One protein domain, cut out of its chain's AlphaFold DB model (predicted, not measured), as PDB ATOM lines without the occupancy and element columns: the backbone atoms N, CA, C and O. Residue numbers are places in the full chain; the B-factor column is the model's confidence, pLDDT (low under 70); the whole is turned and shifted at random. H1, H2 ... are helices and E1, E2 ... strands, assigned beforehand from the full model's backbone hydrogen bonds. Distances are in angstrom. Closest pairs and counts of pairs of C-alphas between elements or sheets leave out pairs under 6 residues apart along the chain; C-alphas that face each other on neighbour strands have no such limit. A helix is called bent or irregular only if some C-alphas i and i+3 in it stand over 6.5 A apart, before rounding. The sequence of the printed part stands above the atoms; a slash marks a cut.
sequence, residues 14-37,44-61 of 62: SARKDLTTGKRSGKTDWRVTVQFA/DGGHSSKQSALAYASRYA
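What this domain is: This is residues 14 to 37 and 44 to 61 of the 62 residues of an uncharacterized protein of Pseudomonas fluorescens (strain SBW25) (UniProt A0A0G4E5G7). One long, bent strand, E2, makes the length of a narrow three-stranded sheet, with the short strands E1 and E3 along its two edges and the helix H1 slantwise over one face. The two short strands pair with different stretches of E2, and the helix covers E2 and E3, giving two layers, a sheet with a helix on one face. The printed part has 42 residues with three named strands and one named helix, in the order E1, E2, E3, H1 along the chain; the sheet runs E1, E2, E3, antiparallel throughout, and the class is mixed, helices and strands. The whole is elongated, spanning 33 by 18 by 13 A, and only just loose, close to compact, with a radius of gyration of the C-alphas of 11.0 A.

How they stand to each other: The inner strand of the sheet is E2, residues 24 to 36, which bends by 97 degrees at residue 27. E1, residues 14 to 17, is an edge strand and forms a hairpin with E2, antiparallel at 131 degrees between directions. Across this pair N 15 and O 29 are 2.7 A apart and N 29 and O 15 are 3.0 A apart, within hydrogen-bond range. E3, residues 44 to 47, is the other edge strand, antiparallel to E2 at 145 degrees. Here N 30 and O 47 are 2.8 A apart, as are N 32 and O 44, within hydrogen-bond range. The pairing is staggered: E2 pairs with E1 over its residues 24 to 30 and with E3 over its residues 30 to 32. The sheet is only just strongly twisted, its C-alphas lying up to 4.0 A off the best plane. H1, residues 50 to 60, is on the sheet at a height over the sheet of 8.1 A. It lies over E2 and E3 and runs slantwise to the strands, at 34 degrees to E2 on the local plane. The closest C-alphas of H1 and E2 are those of Lys 50 and Trp 30, 5.7 A apart; those of H1 and E3 are Ala 53 and His 47, 5.5 A apart. In H1 every O i to N i+4 pair is within hydrogen-bond range.

Where its parts are: E2 is 30.5 A long from C-alpha 24 to C-alpha 36 at (143.579, 75.960, 105.930). E1 begins at C-alpha 14 at (127.773, 89.601, 102.674) and is 9.0 A long; E3 is 8.6 A long. H1 is 15.7 A long and ends at C-alpha 60 at (133.748, 73.690, 112.745).

The domain as a whole: The two C-alphas farthest apart are those of Gly 26 and Ala 37, 35.6 A. Residues 38 to 43 are not printed, and C-alphas 37 and 44 are 17.9 A apart across this cut, which lies in the link from E2 to E3. The link from E1 to E2 is short and that from E3 to H1 is tight. The mean pLDDT of the printed part is 81.2; residues 17 to 22 and 24 to 27 are under 70.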
ATOM      1  N   SER A  14     129.199  89.551 102.972       87.62
ATOM      2  CA  SER A  14     127.773  89.601 102.674       87.62
ATOM      3  C   SER A  14     127.508  89.406 101.182       87.62
ATOM      4  O   SER A  14     128.146  90.006 100.318       87.62
ATOM      5  N   ALA A  15     126.517  88.582 100.872       80.88
ATOM      6  CA  ALA A  15     125.975  88.374  99.546       80.88
ATOM      7  C   ALA A  15     124.509  88.827  99.522       80.88
ATOM      8  O   ALA A  15     123.676  88.387 100.307       80.88
ATOM      9  N   ARG A  16     124.158  89.695  98.568       72.44
ATOM     10  CA  ARG A  16     122.762  90.127  98.330       72.44
ATOM     11  C   ARG A  16     121.971  89.145  97.450       72.44
ATOM     12  O   ARG A  16     120.932  89.493  96.890       72.44
ATOM     13  N   LYS A  17     122.508  87.943  97.243       68.69
ATOM     14  CA  LYS A  17     121.962  86.915  96.355       68.69
ATOM     15  C   LYS A  17     121.726  85.654  97.171       68.69
ATOM     16  O   LYS A  17     122.683  85.085  97.693       68.69
ATOM     17  N   ASP A  18     120.467  85.244  97.231       67.00
ATOM     18  CA  ASP A  18     120.047  83.964  97.785       67.00
ATOM     19  C   ASP A  18     120.541  82.858  96.846       67.00
ATOM     20  O   ASP A  18     120.260  82.884  95.644       67.00
ATOM     21  N   LEU A  19     121.355  81.936  97.362       64.31
ATOM     22  CA  LEU A  19     121.943  80.856  96.563       64.31
ATOM     23  C   LEU A  19     120.982  79.701  96.305       64.31
ATOM     24  O   LEU A  19     121.135  79.015  95.301       64.31
ATOM     25  N   THR A  20     119.989  79.520  97.169       64.94
ATOM     26  CA  THR A  20     118.943  78.501  97.024       64.94
ATOM     27  C   THR A  20     118.086  78.782  95.799       64.94
ATOM     28  O   THR A  20     117.689  77.871  95.081       64.94
ATOM     29  N   THR A  21     117.806  80.064  95.546       69.88
ATOM     30  CA  THR A  21     116.918  80.493  94.454       69.88
ATOM     31  C   THR A  21     117.645  81.209  93.318       69.88
ATOM     32  O   THR A  21     117.048  81.478  92.275       69.88
ATOM     33  N   GLY A  22     118.912  81.580  93.514       68.31
ATOM     34  CA  GLY A  22     119.686  82.397  92.580       68.31
ATOM     35  C   GLY A  22     119.161  83.830  92.418       68.31
ATOM     36  O   GLY A  22     119.685  84.577  91.588       68.31
ATOM     37  N   LYS A  23     118.145  84.239  93.184       72.19
ATOM     38  CA  LYS A  23     117.510  85.556  93.076       72.19
ATOM     39  C   LYS A  23     118.165  86.550  94.031       72.19
ATOM     40  O   LYS A  23     118.730  86.192  95.065       72.19
ATOM     41  N   ARG A  24     118.093  87.838  93.684       66.06
ATOM     42  CA  ARG A  24     118.397  88.901  94.649       66.06
ATOM     43  C   ARG A  24     117.358  88.822  95.764       66.06
ATOM     44  O   ARG A  24     116.168  88.941  95.493       66.06
ATOM     45  N   SER A  25     117.816  88.593  96.987       66.31
ATOM     46  CA  SER A  25     116.964  88.608  98.172       66.31
ATOM     47  C   SER A  25     117.121  89.952  98.867       66.31
ATOM     48  O   SER A  25     118.216  90.512  98.907       66.31
ATOM     49  N   GLY A  26     116.027  90.479  99.421       66.38
ATOM     50  CA  GLY A  26     116.078  91.645 100.309       66.38
ATOM     51  C   GLY A  26     116.783  91.347 101.637       66.38
ATOM     52  O   GLY A  26     117.060  92.263 102.406       66.38
ATOM     53  N   LYS A  27     117.080  90.071 101.912       67.56
ATOM     54  CA  LYS A  27     117.830  89.630 103.084       67.56
ATOM     55  C   LYS A  27     119.313  89.528 102.734       67.56
ATOM     56  O   LYS A  27     119.682  88.929 101.725       67.56
ATOM     57  N   THR A  28     120.149  90.117 103.582       74.44
ATOM     58  CA  THR A  28     121.602  89.959 103.512       74.44
ATOM     59  C   THR A  28     121.958  88.544 103.943       74.44
ATOM     60  O   THR A  28     121.752  88.194 105.102       74.44
ATOM     61  N   ASP A  29     122.492  87.756 103.017       83.62
ATOM     62  CA  ASP A  29     123.047  86.440 103.308       83.62
ATOM     63  C   ASP A  29     124.533  86.596 103.641       83.62
ATOM     64  O   ASP A  29     125.269  87.258 102.909       83.62
ATOM     65  N   TRP A  30     124.983  86.048 104.761       87.44
ATOM     66  CA  TRP A  30     126.385  86.059 105.153       87.44
ATOM     67  C   TRP A  30     127.030  84.725 104.821       87.44
ATOM     68  O   TRP A  30     126.487  83.651 105.071       87.44
ATOM     69  N   ARG A  31     128.226  84.816 104.252       87.56
ATOM     70  CA  ARG A  31     129.043  83.680 103.848       87.56
ATOM     71  C   ARG A  31     130.372  83.735 104.547       87.56
ATOM     72  O   ARG A  31     130.812  84.815 104.941       87.56
ATOM     73  N   VAL A  32     131.001  82.581 104.666       90.31
ATOM     74  CA  VAL A  32     132.319  82.439 105.253       90.31
ATOM     75  C   VAL A  32     133.200  81.562 104.377       90.31
ATOM     76  O   VAL A  32     132.768  80.533 103.863       90.31
ATOM     77  N   THR A  33     134.439  81.998 104.199       92.06
ATOM     78  CA  THR A  33     135.506  81.233 103.563       92.06
ATOM     79  C   THR A  33     136.585  80.992 104.601       92.06
ATOM     80  O   THR A  33     137.058  81.928 105.248       92.06
ATOM     81  N   VAL A  34     136.970  79.734 104.762       91.19
ATOM     82  CA  VAL A  34     138.049  79.296 105.636       91.19
ATOM     83  C   VAL A  34     139.181  78.773 104.773       91.19
ATOM     84  O   VAL A  34     138.976  77.895 103.937       91.19
ATOM     85  N   GLN A  35     140.370  79.313 104.991       91.81
ATOM     86  CA  GLN A  35     141.606  78.843 104.392       91.81
ATOM     87  C   GLN A  35     142.393  78.058 105.438       91.81
ATOM     88  O   GLN A  35     142.689  78.575 106.520       91.81
ATOM     89  N   PHE A  36     142.741  76.823 105.105       89.81
ATOM     90  CA  PHE A  36     143.579  75.960 105.930       89.81
ATOM     91  C   PHE A  36     145.053  76.074 105.514       89.81
ATOM     92  O   PHE A  36     145.375  76.491 104.400       89.81
ATOM     93  N   ALA A  37     145.963  75.694 106.411       87.50
ATOM     94  CA  ALA A  37     147.412  75.756 106.203       87.50
ATOM     95  C   ALA A  37     147.915  74.820 105.094       87.50
ATOM     96  O   ALA A  37     148.956  75.079 104.499       87.50
ATOM     97  N   ASP A  44     131.122  78.208 103.288       85.38
ATOM     98  CA  ASP A  44     129.796  78.031 103.855       85.38
ATOM     99  C   ASP A  44     128.974  79.326 103.734       85.38
ATOM    100  O   ASP A  44     129.519  80.426 103.592       85.38
ATOM    101  N   GLY A  45     127.649  79.209 103.717       81.69
ATOM    102  CA  GLY A  45     126.738  80.333 103.492       81.69
ATOM    103  C   GLY A  45     125.332  80.052 104.006       81.69
ATOM    104  O   GLY A  45     125.042  78.947 104.447       81.69
ATOM    105  N   GLY A  46     124.445  81.047 103.943       79.94
ATOM    106  CA  GLY A  46     123.089  80.939 104.489       79.94
ATOM    107  C   GLY A  46     122.928  81.566 105.875       79.94
ATOM    108  O   GLY A  46     121.946  81.284 106.563       79.94
ATOM    109  N   HIS A  47     123.871  82.402 106.318       84.62
ATOM    110  CA  HIS A  47     123.838  82.996 107.656       84.62
ATOM    111  C   HIS A  47     123.089  84.323 107.659       84.62
ATOM    112  O   HIS A  47     123.291  85.187 106.809       84.62
ATOM    113  N   SER A  48     122.258  84.545 108.674       83.50
ATOM    114  CA  SER A  48     121.499  85.793 108.812       83.50
ATOM    115  C   SER A  48     122.359  86.984 109.263       83.50
ATOM    116  O   SER A  48     121.922  88.132 109.163       83.50
ATOM    117  N   SER A  49     123.582  86.746 109.757       87.94
ATOM    118  CA  SER A  49     124.488  87.790 110.249       87.94
ATOM    119  C   SER A  49     125.970  87.420 110.099       87.94
ATOM    120  O   SER A  49     126.339  86.249 110.097       87.94
ATOM    121  N   LYS A  50     126.856  88.428 110.063       89.44
ATOM    122  CA  LYS A  50     128.317  88.215 110.046       89.44
ATOM    123  C   LYS A  50     128.784  87.382 111.234       89.44
ATOM    124  O   LYS A  50     129.652  86.527 111.104       89.44
ATOM    125  N   GLN A  51     128.215  87.668 112.401       91.75
ATOM    126  CA  GLN A  51     128.606  87.042 113.655       91.75
ATOM    127  C   GLN A  51     128.236  85.558 113.689       91.75
ATOM    128  O   GLN A  51     129.042  84.760 114.152       91.75
ATOM    129  N   SER A  52     127.061  85.180 113.168       89.25
ATOM    130  CA  SER A  52     126.667  83.767 113.068       89.25
ATOM    131  C   SER A  52     127.570  82.995 112.104       89.25
ATOM    132  O   SER A  52     128.068  81.936 112.481       89.25
ATOM    133  N   ALA A  53     127.893  83.579 110.945       89.25
ATOM    134  CA  ALA A  53     128.831  82.989 109.987       89.25
ATOM    135  C   ALA A  53     130.227  82.755 110.596       89.25
ATOM    136  O   ALA A  53     130.804  81.677 110.458       89.25
ATOM    137  N   LEU A  54     130.761  83.747 111.319       90.31
ATOM    138  CA  LEU A  54     132.060  83.629 111.990       90.31
ATOM    139  C   LEU A  54     132.035  82.613 113.136       90.31
ATOM    140  O   LEU A  54     132.954  81.811 113.252       90.31
ATOM    141  N   ALA A  55     130.996  82.623 113.973       89.56
ATOM    142  CA  ALA A  55     130.870  81.678 115.079       89.56
ATOM    143  C   ALA A  55     130.772  80.229 114.581       89.56
ATOM    144  O   ALA A  55     131.377  79.332 115.170       89.56
ATOM    145  N   TYR A  56     130.045  80.011 113.483       89.06
ATOM    146  CA  TYR A  56     129.966  78.717 112.821       89.06
ATOM    147  C   TYR A  56     131.342  78.275 112.308       89.06
ATOM    148  O   TYR A  56     131.817  77.204 112.686       89.06
ATOM    149  N   ALA A  57     132.035  79.128 111.548       89.06
ATOM    150  CA  ALA A  57     133.363  78.797 111.042       89.06
ATOM    151  C   ALA A  57     134.362  78.489 112.163       89.06
ATOM    152  O   ALA A  57     135.003  77.445 112.128       89.06
ATOM    153  N   SER A  58     134.437  79.314 113.209       85.75
ATOM    154  CA  SER A  58     135.339  79.082 114.348       85.75
ATOM    155  C   SER A  58     135.033  77.796 115.128       85.75
ATOM    156  O   SER A  58     135.905  77.254 115.812       85.75
ATOM    157  N   ARG A  59     133.790  77.304 115.072       86.38
ATOM    158  CA  ARG A  59     133.388  76.061 115.738       86.38
ATOM    159  C   ARG A  59     133.782  74.820 114.939       86.38
ATOM    160  O   ARG A  59     134.179  73.834 115.554       86.38
ATOM    161  N   TYR A  60     133.644  74.867 113.615       82.56
ATOM    162  CA  TYR A  60     133.748  73.690 112.745       82.56
ATOM    163  C   TYR A  60     135.022  73.633 111.895       82.56
ATOM    164  O   TYR A  60     135.356  72.563 111.398       82.56
ATOM    165  N   ALA A  61     135.756  74.735 111.751       77.50
ATOM    166  CA  ALA A  61     137.059  74.750 111.099       77.50
ATOM    167  C   ALA A  61     138.154  74.276 112.068       77.50
ATOM    168  O   ALA A  61     138.838  75.093 112.684       77.50
TER     169      ALA A  61